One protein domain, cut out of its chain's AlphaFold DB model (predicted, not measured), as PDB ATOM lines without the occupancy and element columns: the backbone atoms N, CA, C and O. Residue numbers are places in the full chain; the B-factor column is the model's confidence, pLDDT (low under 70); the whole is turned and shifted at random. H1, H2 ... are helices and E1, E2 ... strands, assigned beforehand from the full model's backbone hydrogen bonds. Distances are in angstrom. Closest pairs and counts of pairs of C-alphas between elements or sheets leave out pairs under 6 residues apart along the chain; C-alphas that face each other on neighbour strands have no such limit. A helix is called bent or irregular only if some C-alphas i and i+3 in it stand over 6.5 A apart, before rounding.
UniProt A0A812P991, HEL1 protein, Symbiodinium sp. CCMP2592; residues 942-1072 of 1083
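This is residues 942 to 1072 of the 1083 residues of the protein "HEL1 protein" of Symbiodinium sp. CCMP2592 (UniProt A0A812P991). One long helix, H3, runs through the middle of the domain, with H2 crossing it near its first end and the short H6 packed along its side. At the last end of H3 the chain turns a corner into H4, and from there H5 and residues 1028 to 1035 fold back in the direction of the first end of H3; E1 and H1 make a small head at the same end as H2, while residues 1066 to 1072 stick out at the opposite end. The printed part has 131 residues, with one named strand and seven named helices in the order E1, H1, H2, H3, H4, H5, H6, H7, and its class is mostly helix. It is only just compact, close to loose, with a radius of gyration of the C-alphas of 16.8 A, and its outline is only just elongated, with spans of 50 by 33 by 29 A.

Find C-alpha 944 at (-23.874, -53.977, 50.644), where E1 begins; this strand holds residues 944 to 946, 7.2 A from first to last C-alpha. After a short link you reach H1, residues 953 to 959, 10.1 A long, and after a long link H2, residues 973 to 981, 12.3 A. Next look for C-alpha 988 at (-29.468, -55.083, 31.456): from there H3, residues 988 to 1011, runs 34.4 A to C-alpha 1011 at (2.521, -42.337, 30.933). A tight link leads to H4, residues 1013 to 1022, 14.3 A, and another tight link to H5, residues 1024 to 1027. H5 is irregular, but only just: its C-alphas 1024 and 1027 are 6.7 A apart. Further along are H6, residues 1045 to 1051, 9.8 A, and H7, residues 1065 to 1070, 9.4 A, whose last C-alpha is at (11.884, -31.046, 36.831).

Start at E1, which pairs with no named strand; its closest C-alpha to H1 is that of Phe 945, 4.1 A from that of Tyr 953. H1 touches no helix. H2 and H3 touch, about perpendicular at 86 degrees, with residues 990 to 995 of H3 alone; the closest C-alphas, of Leu 975 and Gly 991, are 6.8 A apart. H3 and H4 are close but not clearly touching, at a steep tilt of 57 degrees, opposite ways, with the C-alphas of Arg 1008 and Trp 1016 closest at 5.9 A. H4 and H5 meet only through their link, and H3 and H5 are apart. H6 touches H3 with residues 998 to 1005 of H3 alone, at a shallow tilt of 29 degrees, opposite ways; look at the C-alphas of Tyr 1002 and Val 1045, the closest, at 6.3 A. H7 is close to H3 but not clearly touching, its C-alpha 1065 being 7.7 A from that of Glu 1010. In H1, H3, H4 and H6 every O i to N i+4 pair is within hydrogen-bond range; H2 has 4 of 5, H7 has 0 of 2 and also 0 of 3 O i to N i+3 pairs, and H5 is too short for an O i to N i+4 pair.

Look for the two C-alphas farthest apart, those of Glu 985 and Val 1071, at 51.7 A. The printed part has no cut. The long links are H1 to H2, H5 to H6 and H6 to H7, the longest of them residues 1028 to 1044. Residues 1066 to 1072, of which 1066 to 1070 belong to H7, stand free. The mean pLDDT of the printed part is 89.0, but residues 1061 to 1072 are under 70, and H7 has a mean of 38.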
ATOM      1  N   ARG A 942     -20.643 -59.852  53.282       97.69
ATOM      2  CA  ARG A 942     -22.057 -59.431  53.171       97.69
ATOM      3  C   ARG A 942     -22.310 -57.917  53.183       97.69
ATOM      4  O   ARG A 942     -23.460 -57.498  53.156       97.69
ATOM      5  N   THR A 943     -21.266 -57.085  53.144       97.94
ATOM      6  CA  THR A 943     -21.413 -55.630  53.029       97.94
ATOM      7  C   THR A 943     -22.074 -55.285  51.701       97.94
ATOM      8  O   THR A 943     -21.578 -55.653  50.633       97.94
ATOM      9  N   GLU A 944     -23.170 -54.540  51.787       97.12
ATOM     10  CA  GLU A 944     -23.874 -53.977  50.644       97.12
ATOM     11  C   GLU A 944     -23.220 -52.668  50.192       97.12
ATOM     12  O   GLU A 944     -22.994 -51.753  50.993       97.12
ATOM     13  N   PHE A 945     -22.943 -52.537  48.899       96.00
ATOM     14  CA  PHE A 945     -22.318 -51.359  48.309       96.00
ATOM     15  C   PHE A 945     -22.897 -51.024  46.934       96.00
ATOM     16  O   PHE A 945     -23.502 -51.853  46.259       96.00
ATOM     17  N   SER A 946     -22.739 -49.771  46.519       95.12
ATOM     18  CA  SER A 946     -23.130 -49.329  45.185       95.12
ATOM     19  C   SER A 946     -22.016 -49.623  44.186       95.12
ATOM     20  O   SER A 946     -20.892 -49.151  44.365       95.12
ATOM     21  N   TRP A 947     -22.318 -50.317  43.086       94.38
ATOM     22  CA  TRP A 947     -21.341 -50.530  42.010       94.38
ATOM     23  C   TRP A 947     -20.882 -49.225  41.347       94.38
ATOM     24  O   TRP A 947     -19.788 -49.172  40.794       94.38
ATOM     25  N   VAL A 948     -21.695 -48.166  41.395       93.81
ATOM     26  CA  VAL A 948     -21.431 -46.903  40.687       93.81
ATOM     27  C   VAL A 948     -20.312 -46.110  41.366       93.81
ATOM     28  O   VAL A 948     -19.383 -45.653  40.700       93.81
ATOM     29  N   CYS A 949     -20.363 -46.001  42.696       93.00
ATOM     30  CA  CYS A 949     -19.424 -45.204  43.497       93.00
ATOM     31  C   CYS A 949     -18.487 -46.040  44.393       93.00
ATOM     32  O   CYS A 949     -17.416 -45.568  44.756       93.00
ATOM     33  N   GLY A 950     -18.833 -47.289  44.719       93.88
ATOM     34  CA  GLY A 950     -18.088 -48.154  45.645       93.88
ATOM     35  C   GLY A 950     -18.413 -47.944  47.130       93.88
ATOM     36  O   GLY A 950     -17.954 -48.720  47.961       93.88
ATOM     37  N   MET A 951     -19.217 -46.935  47.478       94.06
ATOM     38  CA  MET A 951     -19.633 -46.656  48.861       94.06
ATOM     39  C   MET A 951     -20.692 -47.651  49.353       94.06
ATOM     40  O   MET A 951     -21.435 -48.219  48.547       94.06
ATOM     41  N   LYS A 952     -20.815 -47.808  50.682       95.00
ATOM     42  CA  LYS A 952     -21.891 -48.588  51.327       95.00
ATOM     43  C   LYS A 952     -23.263 -48.183  50.768       95.00
ATOM     44  O   LYS A 952     -23.543 -46.991  50.627       95.00
ATOM     45  N   TYR A 953     -24.117 -49.154  50.447       94.19
ATOM     46  CA  TYR A 953     -25.300 -48.913  49.610       94.19
ATOM     47  C   TYR A 953     -26.302 -47.955  50.263       94.19
ATOM     48  O   TYR A 953     -26.709 -46.978  49.635       94.19
ATOM     49  N   GLY A 954     -26.606 -48.153  51.552       91.75
ATOM     50  CA  GLY A 954     -27.452 -47.238  52.325       91.75
ATOM     51  C   GLY A 954     -26.914 -45.800  52.370       91.75
ATOM     52  O   GLY A 954     -27.692 -44.855  52.269       91.75
ATOM     53  N   TYR A 955     -25.587 -45.620  52.418       91.25
ATOM     54  CA  TYR A 955     -24.970 -44.292  52.375       91.25
ATOM     55  C   TYR A 955     -25.137 -43.625  51.002       91.25
ATOM     56  O   TYR A 955     -25.546 -42.467  50.958       91.25
ATOM     57  N   CYS A 956     -24.884 -44.341  49.897       90.50
ATOM     58  CA  CYS A 956     -25.097 -43.808  48.540       90.50
ATOM     59  C   CYS A 956     -26.575 -43.476  48.304       90.50
ATOM     60  O   CYS A 956     -26.878 -42.367  47.881       90.50
ATOM     61  N   ARG A 957     -27.506 -44.361  48.686       87.88
ATOM     62  CA  ARG A 957     -28.951 -44.117  48.549       87.88
ATOM     63  C   ARG A 957     -29.438 -42.871  49.305       87.88
ATOM     64  O   ARG A 957     -30.371 -42.232  48.832       87.88
ATOM     65  N   ALA A 958     -28.838 -42.544  50.452       88.19
ATOM     66  CA  ALA A 958     -29.251 -41.409  51.281       88.19
ATOM     67  C   ALA A 958     -28.520 -40.089  50.967       88.19
ATOM     68  O   ALA A 958     -29.142 -39.034  51.016       88.19
ATOM     69  N   ASN A 959     -27.215 -40.124  50.665       85.19
ATOM     70  CA  ASN A 959     -26.360 -38.927  50.727       85.19
ATOM     71  C   ASN A 959     -25.908 -38.375  49.371       85.19
ATOM     72  O   ASN A 959     -25.386 -37.262  49.327       85.19
ATOM     73  N   HIS A 960     -26.056 -39.110  48.265       79.12
ATOM     74  CA  HIS A 960     -25.708 -38.564  46.954       79.12
ATOM     75  C   HIS A 960     -26.515 -39.196  45.811       79.12
ATOM     76  O   HIS A 960     -26.778 -40.393  45.829       79.12
ATOM     77  N   PRO A 961     -26.869 -38.451  44.746       76.56
ATOM     78  CA  PRO A 961     -27.654 -38.969  43.621       76.56
ATOM     79  C   PRO A 961     -26.837 -39.869  42.665       76.56
ATOM     80  O   PRO A 961     -27.009 -39.805  41.452       76.56
ATOM     81  N   CYS A 962     -25.981 -40.756  43.199       80.62
ATOM     82  CA  CYS A 962     -25.251 -41.811  42.468       80.62
ATOM     83  C   CYS A 962     -26.153 -42.615  41.522       80.62
ATOM     84  O   CYS A 962     -25.703 -43.059  40.472       80.62
ATOM     85  N   LEU A 963     -27.399 -42.833  41.943       77.44
ATOM     86  CA  LEU A 963     -28.377 -43.670  41.260       77.44
ATOM     87  C   LEU A 963     -29.410 -42.867  40.460       77.44
ATOM     88  O   LEU A 963     -30.094 -43.432  39.618       77.44
ATOM     89  N   ASN A 964     -29.559 -41.564  40.732       77.25
ATOM     90  CA  ASN A 964     -30.623 -40.714  40.178       77.25
ATOM     91  C   ASN A 964     -32.033 -41.363  40.238       77.25
ATOM     92  O   ASN A 964     -32.813 -41.273  39.296       77.25
ATOM     93  N   GLY A 965     -32.324 -42.095  41.322       80.00
ATOM     94  CA  GLY A 965     -33.557 -42.878  41.502       80.00
ATOM     95  C   GLY A 965     -33.583 -44.263  40.829       80.00
ATOM     96  O   GLY A 965     -34.410 -45.091  41.202       80.00
ATOM     97  N   ALA A 966     -32.673 -44.560  39.898       85.81
ATOM     98  CA  ALA A 966     -32.621 -45.825  39.168       85.81
ATOM     99  C   ALA A 966     -31.792 -46.901  39.900       85.81
ATOM    100  O   ALA A 966     -30.604 -46.730  40.164       85.81
ATOM    101  N   ILE A 967     -32.410 -48.053  40.180       88.56
ATOM    102  CA  ILE A 967     -31.721 -49.225  40.758       88.56
ATOM    103  C   ILE A 967     -30.828 -49.912  39.711       88.56
ATOM    104  O   ILE A 967     -29.767 -50.438  40.051       88.56
ATOM    105  N   TYR A 968     -31.222 -49.869  38.436       93.19
ATOM    106  CA  TYR A 968     -30.528 -50.522  37.325       93.19
ATOM    107  C   TYR A 968     -29.800 -49.513  36.435       93.19
ATOM    108  O   TYR A 968     -30.327 -48.437  36.152       93.19
ATOM    109  N   LEU A 969     -28.616 -49.881  35.932       92.88
ATOM    110  CA  LEU A 969     -27.832 -49.014  35.036       92.88
ATOM    111  C   LEU A 969     -28.593 -48.654  33.754       92.88
ATOM    112  O   LEU A 969     -28.582 -47.500  33.335       92.88
ATOM    113  N   HIS A 970     -29.295 -49.622  33.159       91.81
ATOM    114  CA  HIS A 970     -30.061 -49.416  31.929       91.81
ATOM    115  C   HIS A 970     -31.225 -48.422  32.103       91.81
ATOM    116  O   HIS A 970     -31.750 -47.933  31.110       91.81
ATOM    117  N   ALA A 971     -31.627 -48.120  33.345       94.19
ATOM    118  CA  ALA A 971     -32.693 -47.178  33.678       94.19
ATOM    119  C   ALA A 971     -32.167 -45.783  34.079       94.19
ATOM    120  O   ALA A 971     -32.962 -44.870  34.299       94.19
ATOM    121  N   MET A 972     -30.844 -45.583  34.165       93.06
ATOM    122  CA  MET A 972     -30.261 -44.262  34.424       93.06
ATOM    123  C   MET A 972     -30.461 -43.347  33.207       93.06
ATOM    124  O   MET A 972     -29.935 -43.670  32.140       93.06
ATOM    125  N   PRO A 973     -31.132 -42.181  33.328       92.94
ATOM    126  CA  PRO A 973     -31.412 -41.304  32.185       92.94
ATOM    127  C   PRO A 973     -30.171 -40.932  31.357       92.94
ATOM    128  O   PRO A 973     -30.237 -40.873  30.132       92.94
ATOM    129  N   GLN A 974     -29.031 -40.750  32.031       92.94
ATOM    130  CA  GLN A 974     -27.729 -40.424  31.444       92.94
ATOM    131  C   GLN A 974     -27.134 -41.563  30.598       92.94
ATOM    132  O   GLN A 974     -26.380 -41.305  29.663       92.94
ATOM    133  N   LEU A 975     -27.444 -42.822  30.924       94.62
ATOM    134  CA  LEU A 975     -27.010 -43.991  30.154       94.62
ATOM    135  C   LEU A 975     -28.031 -44.331  29.063       94.62
ATOM    136  O   LEU A 975     -27.636 -44.639  27.942       94.62
ATOM    137  N   VAL A 976     -29.332 -44.178  29.341       95.62
ATOM    138  CA  VAL A 976     -30.420 -44.338  28.358       95.62
ATOM    139  C   VAL A 976     -30.231 -43.422  27.146       95.62
ATOM    140  O   VAL A 976     -30.455 -43.865  26.020       95.62
ATOM    141  N   SER A 977     -29.809 -42.164  27.340       95.56
ATOM    142  CA  SER A 977     -29.544 -41.254  26.218       95.56
ATOM    143  C   SER A 977     -28.414 -41.768  25.323       95.56
ATOM    144  O   SER A 977     -28.596 -41.845  24.111       95.56
ATOM    145  N   ILE A 978     -27.301 -42.221  25.909       96.06
ATOM    146  CA  ILE A 978     -26.145 -42.746  25.164       96.06
ATOM    147  C   ILE A 978     -26.482 -44.072  24.461       96.06
ATOM    148  O   ILE A 978     -26.096 -44.271  23.310       96.06
ATOM    149  N   LEU A 979     -27.233 -44.972  25.109       96.50
ATOM    150  CA  LEU A 979     -27.714 -46.205  24.473       96.50
ATOM    151  C   LEU A 979     -28.602 -45.885  23.263       96.50
ATOM    152  O   LEU A 979     -28.377 -46.423  22.180       96.50
ATOM    153  N   ARG A 980     -29.536 -44.934  23.405       97.38
ATOM    154  CA  ARG A 980     -30.404 -44.474  22.310       97.38
ATOM    155  C   ARG A 980     -29.615 -43.828  21.167       97.38
ATOM    156  O   ARG A 980     -29.882 -44.140  20.010       97.38
ATOM    157  N   GLU A 981     -28.638 -42.972  21.471       96.81
ATOM    158  CA  GLU A 981     -27.725 -42.366  20.486       96.81
ATOM    159  C   GLU A 981     -26.962 -43.436  19.689       96.81
ATOM    160  O   GLU A 981     -26.844 -43.338  18.467       96.81
ATOM    161  N   ARG A 982     -26.518 -44.505  20.363       96.62
ATOM    162  CA  ARG A 982     -25.845 -45.664  19.754       96.62
ATOM    163  C   ARG A 982     -26.795 -46.686  19.113       96.62
ATOM    164  O   ARG A 982     -26.324 -47.692  18.594       96.62
ATOM    165  N   ARG A 983     -28.112 -46.436  19.118       97.50
ATOM    166  CA  ARG A 983     -29.170 -47.353  18.638       97.50
ATOM    167  C   ARG A 983     -29.168 -48.724  19.333       97.50
ATOM    168  O   ARG A 983     -29.560 -49.725  18.739       97.50
ATOM    169  N   LEU A 984     -28.744 -48.758  20.593       96.25
ATOM    170  CA  LEU A 984     -28.780 -49.935  21.453       96.25
ATOM    171  C   LEU A 984     -30.037 -49.918  22.325       96.25
ATOM    172  O   LEU A 984     -30.463 -48.871  22.817       96.25
ATOM    173  N   GLU A 985     -30.614 -51.094  22.550       96.88
ATOM    174  CA  GLU A 985     -31.722 -51.264  23.488       96.88
ATOM    175  C   GLU A 985     -31.267 -50.992  24.931       96.88
ATOM    176  O   GLU A 985     -30.150 -51.352  25.317       96.88
ATOM    177  N   ALA A 986     -32.145 -50.395  25.742       96.19
ATOM    178  CA  ALA A 986     -31.937 -50.162  27.170       96.19
ATOM    179  C   ALA A 986     -32.116 -51.455  27.993       96.19
ATOM    180  O   ALA A 986     -32.969 -51.536  28.870       96.19
ATOM    181  N   SER A 987     -31.310 -52.472  27.681       95.50
ATOM    182  CA  SER A 987     -31.299 -53.772  28.351       95.50
ATOM    183  C   SER A 987     -30.239 -53.845  29.452       95.50
ATOM    184  O   SER A 987     -29.253 -53.102  29.448       95.50
ATOM    185  N   ASP A 988     -30.406 -54.800  30.367       93.75
ATOM    186  CA  ASP A 988     -29.468 -55.083  31.456       93.75
ATOM    187  C   ASP A 988     -28.015 -55.232  30.992       93.75
ATOM    188  O   ASP A 988     -27.099 -54.612  31.548       93.75
ATOM    189  N   ARG A 989     -27.809 -56.024  29.935       93.50
ATOM    190  CA  ARG A 989     -26.490 -56.265  29.347       93.50
ATOM    191  C   ARG A 989     -25.879 -54.963  28.832       93.50
ATOM    192  O   ARG A 989     -24.801 -54.591  29.286       93.50
ATOM    193  N   ASN A 990     -26.602 -54.239  27.976       94.56
ATOM    194  CA  ASN A 990     -26.109 -53.018  27.338       94.56
ATOM    195  C   ASN A 990     -25.844 -51.893  28.353       94.56
ATOM    196  O   ASN A 990     -24.847 -51.184  28.235       94.56
ATOM    197  N   GLY A 991     -26.700 -51.738  29.370       94.12
ATOM    198  CA  GLY A 991     -26.489 -50.770  30.450       94.12
ATOM    199  C   GLY A 991     -25.253 -51.087  31.296       94.12
ATOM    200  O   GLY A 991     -24.503 -50.179  31.652       94.12
ATOM    201  N   SER A 992     -25.012 -52.373  31.578       93.81
ATOM    202  CA  SER A 992     -23.801 -52.842  32.261       93.81
ATOM    203  C   SER A 992     -22.542 -52.619  31.420       93.81
ATOM    204  O   SER A 992     -21.574 -52.054  31.925       93.81
ATOM    205  N   ASP A 993     -22.559 -53.031  30.151       95.31
ATOM    206  CA  ASP A 993     -21.393 -52.965  29.264       95.31
ATOM    207  C   ASP A 993     -21.010 -51.505  28.960       95.31
ATOM    208  O   ASP A 993     -19.839 -51.141  29.076       95.31
ATOM    209  N   LEU A 994     -21.992 -50.623  28.732       95.56
ATOM    210  CA  LEU A 994     -21.750 -49.184  28.577       95.56
ATOM    211  C   LEU A 994     -21.145 -48.546  29.839       95.56
ATOM    212  O   LEU A 994     -20.243 -47.715  29.737       95.56
ATOM    213  N   PHE A 995     -21.618 -48.894  31.041       95.31
ATOM    214  CA  PHE A 995     -21.037 -48.342  32.271       95.31
ATOM    215  C   PHE A 995     -19.589 -48.809  32.479       95.31
ATOM    216  O   PHE A 995     -18.747 -48.016  32.908       95.31
ATOM    217  N   LEU A 996     -19.295 -50.074  32.161       95.56
ATOM    218  CA  LEU A 996     -17.932 -50.602  32.187       95.56
ATOM    219  C   LEU A 996     -17.046 -49.875  31.169       95.56
ATOM    220  O   LEU A 996     -15.965 -49.439  31.549       95.56
ATOM    221  N   GLU A 997     -17.518 -49.627  29.943       96.44
ATOM    222  CA  GLU A 997     -16.780 -48.841  28.942       96.44
ATOM    223  C   GLU A 997     -16.448 -47.438  29.466       96.44
ATOM    224  O   GLU A 997     -15.289 -47.031  29.445       96.44
ATOM    225  N   LEU A 998     -17.436 -46.709  29.999       96.81
ATOM    226  CA  LEU A 998     -17.228 -45.364  30.550       96.81
ATOM    227  C   LEU A 998     -16.219 -45.371  31.714       96.81
ATOM    228  O   LEU A 998     -15.417 -44.442  31.843       96.81
ATOM    229  N   ARG A 999     -16.207 -46.434  32.533       96.12
ATOM    230  CA  ARG A 999     -15.228 -46.620  33.614       96.12
ATOM    231  C   ARG A 999     -13.834 -46.974  33.095       96.12
ATOM    232  O   ARG A 999     -12.863 -46.427  33.616       96.12
ATOM    233  N   CYS A1000     -13.726 -47.806  32.060       97.19
ATOM    234  CA  CYS A1000     -12.466 -48.057  31.365       97.19
ATOM    235  C   CYS A1000     -11.916 -46.754  30.777       97.19
ATOM    236  O   CYS A1000     -10.776 -46.405  31.058       97.19
ATOM    237  N   ILE A1001     -12.727 -45.974  30.051       97.69
ATOM    238  CA  ILE A1001     -12.315 -44.674  29.495       97.69
ATOM    239  C   ILE A1001     -11.829 -43.742  30.616       97.69
ATOM    240  O   ILE A1001     -10.798 -43.090  30.450       97.69
ATOM    241  N   TYR A1002     -12.505 -43.697  31.769       97.50
ATOM    242  CA  TYR A1002     -12.078 -42.893  32.920       97.50
ATOM    243  C   TYR A1002     -10.696 -43.303  33.467       97.50
ATOM    244  O   TYR A1002      -9.821 -42.445  33.590       97.50
ATOM    245  N   LEU A1003     -10.471 -44.591  33.757       96.50
ATOM    246  CA  LEU A1003      -9.193 -45.065  34.312       96.50
ATOM    247  C   LEU A1003      -8.059 -45.020  33.279       96.50
ATOM    248  O   LEU A1003      -6.966 -44.550  33.579       96.50
ATOM    249  N   LEU A1004      -8.328 -45.383  32.026       97.62
ATOM    250  CA  LEU A1004      -7.366 -45.242  30.930       97.62
ATOM    251  C   LEU A1004      -7.006 -43.773  30.659       97.62
ATOM    252  O   LEU A1004      -5.893 -43.484  30.228       97.62
ATOM    253  N   SER A1005      -7.899 -42.823  30.963       97.00
ATOM    254  CA  SER A1005      -7.572 -41.390  30.910       97.00
ATOM    255  C   SER A1005      -6.587 -40.974  32.008       97.00
ATOM    256  O   SER A1005      -5.831 -40.027  31.795       97.00
ATOM    257  N   GLN A1006      -6.573 -41.661  33.160       95.94
ATOM    258  CA  GLN A1006      -5.543 -41.474  34.192       95.94
ATOM    259  C   GLN A1006      -4.216 -42.050  33.706       95.94
ATOM    260  O   GLN A1006      -3.228 -41.323  33.674       95.94
ATOM    261  N   VAL A1007      -4.213 -43.295  33.212       96.25
ATOM    262  CA  VAL A1007      -3.014 -43.930  32.639       96.25
ATOM    263  C   VAL A1007      -2.404 -43.068  31.535       96.25
ATOM    264  O   VAL A1007      -1.216 -42.779  31.583       96.25
ATOM    265  N   ARG A1008      -3.210 -42.565  30.589       96.50
ATOM    266  CA  ARG A1008      -2.758 -41.653  29.524       96.50
ATOM    267  C   ARG A1008      -2.081 -40.384  30.060       96.50
ATOM    268  O   ARG A1008      -1.153 -39.885  29.428       96.50
ATOM    269  N   ALA A1009      -2.554 -39.846  31.184       94.94
ATOM    270  CA  ALA A1009      -1.953 -38.679  31.825       94.94
ATOM    271  C   ALA A1009      -0.667 -39.030  32.599       94.94
ATOM    272  O   ALA A1009       0.246 -38.214  32.639       94.94
ATOM    273  N   GLU A1010      -0.578 -40.233  33.175       93.44
ATOM    274  CA  GLU A1010       0.607 -40.729  33.890       93.44
ATOM    275  C   GLU A1010       1.764 -41.112  32.957       93.44
ATOM    276  O   GLU A1010       2.909 -40.776  33.244       93.44
ATOM    277  N   VAL A1011       1.485 -41.817  31.853       93.75
ATOM    278  CA  VAL A1011       2.521 -42.337  30.933       93.75
ATOM    279  C   VAL A1011       2.965 -41.312  29.885       93.75
ATOM    280  O   VAL A1011       3.970 -41.507  29.208       93.75
ATOM    281  N   GLY A1012       2.215 -40.218  29.739       93.81
ATOM    282  CA  GLY A1012       2.463 -39.182  28.743       93.81
ATOM    283  C   GLY A1012       1.908 -39.503  27.349       93.81
ATOM    284  O   GLY A1012       1.590 -40.640  26.992       93.81
ATOM    285  N   LYS A1013       1.775 -38.452  26.531       94.12
ATOM    286  CA  LYS A1013       1.139 -38.510  25.202       94.12
ATOM    287  C   LYS A1013       1.887 -39.423  24.226       94.12
ATOM    288  O   LYS A1013       1.235 -40.119  23.448       94.12
ATOM    289  N   ASP A1014       3.215 -39.427  24.267       91.44
ATOM    290  CA  ASP A1014       4.040 -40.109  23.267       91.44
ATOM    291  C   ASP A1014       4.069 -41.620  23.498       91.44
ATOM    292  O   ASP A1014       3.770 -42.374  22.573       91.44
ATOM    293  N   ALA A1015       4.310 -42.053  24.741       93.62
ATOM    294  CA  ALA A1015       4.206 -43.457  25.138       93.62
ATOM    295  C   ALA A1015       2.815 -44.013  24.804       93.62
ATOM    296  O   ALA A1015       2.700 -45.006  24.096       93.62
ATOM    297  N   TRP A1016       1.755 -43.295  25.200       96.00
ATOM    298  CA  TRP A1016       0.371 -43.657  24.883       96.00
ATOM    299  C   TRP A1016       0.112 -43.807  23.375       96.00
ATOM    300  O   TRP A1016      -0.577 -44.732  22.943       96.00
ATOM    301  N   THR A1017       0.651 -42.894  22.562       95.69
ATOM    302  CA  THR A1017       0.464 -42.920  21.104       95.69
ATOM    303  C   THR A1017       1.213 -44.089  20.468       95.69
ATOM    304  O   THR A1017       0.652 -44.741  19.590       95.69
ATOM    305  N   ARG A1018       2.425 -44.411  20.942       93.94
ATOM    306  CA  ARG A1018       3.178 -45.596  20.504       93.94
ATOM    307  C   ARG A1018       2.478 -46.891  20.901       93.94
ATOM    308  O   ARG A1018       2.185 -47.693  20.024       93.94
ATOM    309  N   THR A1019       2.074 -47.047  22.165       96.62
ATOM    310  CA  THR A1019       1.325 -48.229  22.627       96.62
ATOM    311  C   THR A1019       0.037 -48.445  21.832       96.62
ATOM    312  O   THR A1019      -0.295 -49.580  21.522       96.62
ATOM    313  N   ARG A1020      -0.669 -47.381  21.430       97.19
ATOM    314  CA  ARG A1020      -1.842 -47.493  20.548       97.19
ATOM    315  C   ARG A1020      -1.513 -48.036  19.148       97.19
ATOM    316  O   ARG A1020      -2.368 -48.679  18.545       97.19
ATOM    317  N   VAL A1021      -0.344 -47.704  18.601       96.44
ATOM    318  CA  VAL A1021       0.090 -48.123  17.255       96.44
ATOM    319  C   VAL A1021       0.676 -49.534  17.281       96.44
ATOM    320  O   VAL A1021       0.383 -50.323  16.390       96.44
ATOM    321  N   GLU A1022       1.471 -49.849  18.302       96.25
ATOM    322  CA  GLU A1022       2.145 -51.141  18.474       96.25
ATOM    323  C   GLU A1022       1.215 -52.224  19.045       96.25
ATOM    324  O   GLU A1022       1.372 -53.395  18.711       96.25
ATOM    325  N   HIS A1023       0.232 -51.832  19.866       97.06
ATOM    326  CA  HIS A1023      -0.715 -52.725  20.541       97.06
ATOM    327  C   HIS A1023      -2.185 -52.258  20.426       97.06
ATOM    328  O   HIS A1023      -2.849 -52.009  21.444       97.06
ATOM    329  N   PRO A1024      -2.738 -52.101  19.205       97.31
ATOM    330  CA  PRO A1024      -4.130 -51.689  19.009       97.31
ATOM    331  C   PRO A1024      -5.144 -52.663  19.636       97.31
ATOM    332  O   PRO A1024      -6.235 -52.230  20.016       97.31
ATOM    333  N   GLU A1025      -4.780 -53.943  19.774       96.88
ATOM    334  CA  GLU A1025      -5.590 -55.036  20.318       96.88
ATOM    335  C   GLU A1025      -5.935 -54.894  21.805       96.88
ATOM    336  O   GLU A1025      -6.950 -55.436  22.232       96.88
ATOM    337  N   LEU A1026      -5.155 -54.134  22.589       97.00
ATOM    338  CA  LEU A1026      -5.349 -54.002  24.045       97.00
ATOM    339  C   LEU A1026      -6.740 -53.498  24.445       97.00
ATOM    340  O   LEU A1026      -7.180 -53.746  25.565       97.00
ATOM    341  N   LEU A1027      -7.410 -52.760  23.555       97.38
ATOM    342  CA  LEU A1027      -8.744 -52.204  23.784       97.38
ATOM    343  C   LEU A1027      -9.841 -52.868  22.935       97.38
ATOM    344  O   LEU A1027     -10.986 -52.413  22.959       97.38
ATOM    345  N   THR A1028      -9.519 -53.947  22.222       97.25
ATOM    346  CA  THR A1028     -10.474 -54.720  21.421       97.25
ATOM    347  C   THR A1028     -11.121 -55.809  22.278       97.25
ATOM    348  O   THR A1028     -10.440 -56.518  23.009       97.25
ATOM    349  N   ASP A1029     -12.448 -55.913  22.218       96.06
ATOM    350  CA  ASP A1029     -13.271 -56.944  22.876       96.06
ATOM    351  C   ASP A1029     -13.051 -57.134  24.394       96.06
ATOM    352  O   ASP A1029     -13.394 -58.164  24.971       96.06
ATOM    353  N   VAL A1030     -12.551 -56.101  25.074       95.69
ATOM    354  CA  VAL A1030     -12.189 -56.133  26.502       95.69
ATOM    355  C   VAL A1030     -13.366 -56.476  27.415       95.69
ATOM    356  O   VAL A1030     -13.211 -57.218  28.385       95.69
ATOM    357  N   ILE A1031     -14.552 -55.929  27.144       95.19
ATOM    358  CA  ILE A1031     -15.728 -56.161  27.987       95.19
ATOM    359  C   ILE A1031     -16.485 -57.371  27.428       95.19
ATOM    360  O   ILE A1031     -17.038 -57.334  26.327       95.19
ATOM    361  N   ARG A1032     -16.487 -58.464  28.207       92.06
ATOM    362  CA  ARG A1032     -17.195 -59.730  27.925       92.06
ATOM    363  C   ARG A1032     -16.881 -60.352  26.550       92.06
ATOM    364  O   ARG A1032     -17.744 -61.009  25.973       92.06
ATOM    365  N   SER A1033     -15.667 -60.146  26.029       90.88
ATOM    366  CA  SER A1033     -15.218 -60.683  24.730       90.88
ATOM    367  C   SER A1033     -16.066 -60.235  23.529       90.88
ATOM    368  O   SER A1033     -16.116 -60.936  22.521       90.88
ATOM    369  N   SER A1034     -16.770 -59.100  23.633       92.06
ATOM    370  CA  SER A1034     -17.634 -58.603  22.549       92.06
ATOM    371  C   SER A1034     -17.777 -57.080  22.473       92.06
ATOM    372  O   SER A1034     -18.645 -56.588  21.752       92.06
ATOM    373  N   TRP A1035     -17.045 -56.319  23.292       94.62
ATOM    374  CA  TRP A1035     -17.229 -54.873  23.398       94.62
ATOM    375  C   TRP A1035     -15.888 -54.161  23.590       94.62
ATOM    376  O   TRP A1035     -15.220 -54.283  24.622       94.62
ATOM    377  N   SER A1036     -15.507 -53.418  22.554       96.31
ATOM    378  CA  SER A1036     -14.237 -52.695  22.434       96.31
ATOM    379  C   SER A1036     -14.321 -51.277  23.009       96.31
ATOM    380  O   SER A1036     -15.374 -50.640  22.964       96.31
ATOM    381  N   ILE A1037     -13.204 -50.747  23.512       97.50
ATOM    382  CA  ILE A1037     -13.108 -49.394  24.076       97.50
ATOM    383  C   ILE A1037     -12.467 -48.459  23.033       97.50
ATOM    384  O   ILE A1037     -11.323 -48.674  22.629       97.50
ATOM    385  N   PRO A1038     -13.147 -47.390  22.582       96.44
ATOM    386  CA  PRO A1038     -12.612 -46.525  21.536       96.44
ATOM    387  C   PRO A1038     -11.444 -45.660  22.039       96.44
ATOM    388  O   PRO A1038     -11.641 -44.697  22.783       96.44
ATOM    389  N   TRP A1039     -10.231 -45.928  21.535       96.75
ATOM    390  CA  TRP A1039      -8.995 -45.171  21.819       96.75
ATOM    391  C   TRP A1039      -9.141 -43.635  21.737       96.75
ATOM    392  O   TRP A1039      -8.419 -42.909  22.417       96.75
ATOM    393  N   ASN A1040     -10.053 -43.131  20.895       95.69
ATOM    394  CA  ASN A1040     -10.280 -41.697  20.674       95.69
ATOM    395  C   ASN A1040     -11.091 -40.999  21.789       95.69
ATOM    396  O   ASN A1040     -10.983 -39.784  21.922       95.69
ATOM    397  N   GLU A1041     -11.886 -41.723  22.585       95.50
ATOM    398  CA  GLU A1041     -12.657 -41.139  23.705       95.50
ATOM    399  C   GLU A1041     -11.798 -40.967  24.976       95.50
ATOM    400  O   GLU A1041     -12.133 -40.196  25.882       95.50
ATOM    401  N   ILE A1042     -10.657 -41.663  25.045       96.88
ATOM    402  CA  ILE A1042      -9.758 -41.659  26.203       96.88
ATOM    403  C   ILE A1042      -9.046 -40.310  26.316       96.88
ATOM    404  O   ILE A1042      -8.314 -39.883  25.424       96.88
ATOM    405  N   GLY A1043      -9.241 -39.642  27.450       93.31
ATOM    406  CA  GLY A1043      -8.807 -38.277  27.748       93.31
ATOM    407  C   GLY A1043      -9.973 -37.318  28.018       93.31
ATOM    408  O   GLY A1043      -9.769 -36.281  28.649       93.31
ATOM    409  N   ASN A1044     -11.212 -37.649  27.624       93.31
ATOM    410  CA  ASN A1044     -12.370 -36.759  27.782       93.31
ATOM    411  C   ASN A1044     -13.022 -36.832  29.183       93.31
ATOM    412  O   ASN A1044     -14.234 -36.993  29.347       93.31
ATOM    413  N   VAL A1045     -12.204 -36.678  30.224       95.06
ATOM    414  CA  VAL A1045     -12.612 -36.790  31.636       95.06
ATOM    415  C   VAL A1045     -13.714 -35.789  31.986       95.06
ATOM    416  O   VAL A1045     -14.654 -36.130  32.695       95.06
ATOM    417  N   ARG A1046     -13.668 -34.571  31.422       94.69
ATOM    418  CA  ARG A1046     -14.688 -33.530  31.651       94.69
ATOM    419  C   ARG A1046     -16.093 -33.971  31.215       94.69
ATOM    420  O   ARG A1046     -17.057 -33.608  31.886       94.69
ATOM    421  N   ARG A1047     -16.227 -34.745  30.127       94.94
ATOM    422  CA  ARG A1047     -17.509 -35.332  29.694       94.94
ATOM    423  C   ARG A1047     -18.002 -36.358  30.713       94.94
ATOM    424  O   ARG A1047     -19.149 -36.277  31.138       94.94
ATOM    425  N   LEU A1048     -17.126 -37.263  31.150       95.00
ATOM    426  CA  LEU A1048     -17.456 -38.316  32.119       95.00
ATOM    427  C   LEU A1048     -17.849 -37.743  33.489       95.00
ATOM    428  O   LEU A1048     -18.876 -38.135  34.040       95.00
ATOM    429  N   THR A1049     -17.107 -36.758  34.001       94.69
ATOM    430  CA  THR A1049     -17.426 -36.079  35.268       94.69
ATOM    431  C   THR A1049     -18.758 -35.337  35.210       94.69
ATOM    432  O   THR A1049     -19.484 -35.324  36.199       94.69
ATOM    433  N   LYS A1050     -19.131 -34.747  34.066       93.81
ATOM    434  CA  LYS A1050     -20.470 -34.156  33.891       93.81
ATOM    435  C   LYS A1050     -21.576 -35.211  33.813       93.81
ATOM    436  O   LYS A1050     -22.681 -34.949  34.272       93.81
ATOM    437  N   LEU A1051     -21.287 -36.376  33.230       92.75
ATOM    438  CA  LEU A1051     -22.252 -37.458  33.044       92.75
ATOM    439  C   LEU A1051     -22.597 -38.161  34.367       92.75
ATOM    440  O   LEU A1051     -23.771 -38.318  34.686       92.75
ATOM    441  N   LEU A1052     -21.581 -38.576  35.134       92.62
ATOM    442  CA  LEU A1052     -21.729 -39.301  36.403       92.62
ATOM    443  C   LEU A1052     -20.654 -38.837  37.416       92.62
ATOM    444  O   LEU A1052     -19.686 -39.563  37.656       92.62
ATOM    445  N   PRO A1053     -20.803 -37.659  38.054       92.00
ATOM    446  CA  PRO A1053     -19.749 -37.036  38.872       92.00
ATOM    447  C   PRO A1053     -19.279 -37.881  40.066       92.00
ATOM    448  O   PRO A1053     -18.117 -37.800  40.454       92.00
ATOM    449  N   TYR A1054     -20.156 -38.717  40.630       90.50
ATOM    450  CA  TYR A1054     -19.826 -39.622  41.742       90.50
ATOM    451  C   TYR A1054     -19.172 -40.939  41.296       90.50
ATOM    452  O   TYR A1054     -18.571 -41.626  42.121       90.50
ATOM    453  N   ALA A1055     -19.299 -41.312  40.020       91.62
ATOM    454  CA  ALA A1055     -18.591 -42.454  39.439       91.62
ATOM    455  C   ALA A1055     -17.217 -42.034  38.900       91.62
ATOM    456  O   ALA A1055     -16.239 -42.766  39.050       91.62
ATOM    457  N   PHE A1056     -17.162 -40.841  38.298       94.69
ATOM    458  CA  PHE A1056     -16.028 -40.291  37.558       94.69
ATOM    459  C   PHE A1056     -15.661 -38.897  38.106       94.69
ATOM    460  O   PHE A1056     -15.868 -37.888  37.421       94.69
ATOM    461  N   PRO A1057     -15.163 -38.800  39.354       93.88
ATOM    462  CA  PRO A1057     -14.796 -37.517  39.945       93.88
ATOM    463  C   PRO A1057     -13.709 -36.821  39.118       93.88
ATOM    464  O   PRO A1057     -12.926 -37.463  38.418       93.88
ATOM    465  N   ALA A1058     -13.635 -35.492  39.199       92.31
ATOM    466  CA  ALA A1058     -12.545 -34.761  38.560       92.31
ATOM    467  C   ALA A1058     -11.190 -35.252  39.098       92.31
ATOM    468  O   ALA A1058     -11.039 -35.480  40.302       92.31
ATOM    469  N   PHE A1059     -10.196 -35.385  38.215       89.50
ATOM    470  CA  PHE A1059      -8.845 -35.755  38.622       89.50
ATOM    471  C   PHE A1059      -8.321 -34.740  39.642       89.50
ATOM    472  O   PHE A1059      -8.150 -33.559  39.333       89.50
ATOM    473  N   LYS A1060      -8.023 -35.211  40.857       83.44
ATOM    474  CA  LYS A1060      -7.150 -34.469  41.764       83.44
ATOM    475  C   LYS A1060      -5.792 -34.407  41.069       83.44
ATOM    476  O   LYS A1060      -5.203 -35.463  40.854       83.44
ATOM    477  N   LYS A1061      -5.319 -33.206  40.700       68.94
ATOM    478  CA  LYS A1061      -3.937 -33.017  40.231       68.94
ATOM    479  C   LYS A1061      -3.023 -33.658  41.275       68.94
ATOM    480  O   LYS A1061      -2.997 -33.204  42.418       68.94
ATOM    481  N   SER A1062      -2.362 -34.760  40.930       51.53
ATOM    482  CA  SER A1062      -1.455 -35.408  41.865       51.53
ATOM    483  C   SER A1062      -0.193 -34.555  41.928       51.53
ATOM    484  O   SER A1062       0.368 -34.205  40.896       51.53
ATOM    485  N   ALA A1063       0.298 -34.238  43.128       45.84
ATOM    486  CA  ALA A1063       1.513 -33.429  43.319       45.84
ATOM    487  C   ALA A1063       2.818 -34.137  42.860       45.84
ATOM    488  O   ALA A1063       3.915 -33.783  43.294       45.84
ATOM    489  N   ARG A1064       2.680 -35.182  42.031       42.88
ATOM    490  CA  ARG A1064       3.730 -36.009  41.436       42.88
ATOM    491  C   ARG A1064       4.026 -35.640  39.979       42.88
ATOM    492  O   ARG A1064       5.155 -35.884  39.571       42.88
ATOM    493  N   SER A1065       3.073 -35.076  39.221       42.25
ATOM    494  CA  SER A1065       3.317 -34.693  37.814       42.25
ATOM    495  C   SER A1065       4.458 -33.689  37.700       42.25
ATOM    496  O   SER A1065       5.351 -33.856  36.877       42.25
ATOM    497  N   ASP A1066       4.461 -32.707  38.595       38.50
ATOM    498  CA  ASP A1066       5.339 -31.545  38.485       38.50
ATOM    499  C   ASP A1066       6.770 -31.913  38.938       38.50
ATOM    500  O   ASP A1066       7.751 -31.599  38.271       38.50
ATOM    501  N   ARG A1067       6.902 -32.740  39.990       40.00
ATOM    502  CA  ARG A1067       8.212 -33.210  40.494       40.00
ATOM    503  C   ARG A1067       8.903 -34.237  39.590       40.00
ATOM    504  O   ARG A1067      10.118 -34.390  39.668       40.00
ATOM    505  N   GLY A1068       8.149 -34.983  38.782       35.34
ATOM    506  CA  GLY A1068       8.711 -36.006  37.893       35.34
ATOM    507  C   GLY A1068       9.430 -35.424  36.674       35.34
ATOM    508  O   GLY A1068      10.367 -36.042  36.170       35.34
ATOM    509  N   ALA A1069       9.006 -34.239  36.224       36.94
ATOM    510  CA  ALA A1069       9.543 -33.573  35.043       36.94
ATOM    511  C   ALA A1069      10.757 -32.678  35.346       36.94
ATOM    512  O   ALA A1069      11.648 -32.599  34.510       36.94
ATOM    513  N   GLU A1070      10.837 -32.045  36.523       32.94
ATOM    514  CA  GLU A1070      11.884 -31.046  36.831       32.94
ATOM    515  C   GLU A1070      13.183 -31.609  37.440       32.94
ATOM    516  O   GLU A1070      14.220 -30.950  37.382       32.94
ATOM    517  N   VAL A1071      13.177 -32.824  38.003       34.00
ATOM    518  CA  VAL A1071      14.359 -33.363  38.716       34.00
ATOM    519  C   VAL A1071      15.381 -34.032  37.779       34.00
ATOM    520  O   VAL A1071      16.559 -34.107  38.116       34.00
ATOM    521  N   LYS A1072      14.973 -34.488  36.585       40.12
ATOM    522  CA  LYS A1072      15.884 -35.098  35.588       40.12
ATOM    523  C   LYS A1072      16.578 -34.132  34.605       40.12
ATOM    524  O   LYS A1072      17.700 -34.457  34.224       40.12
TER     525      LYS A1072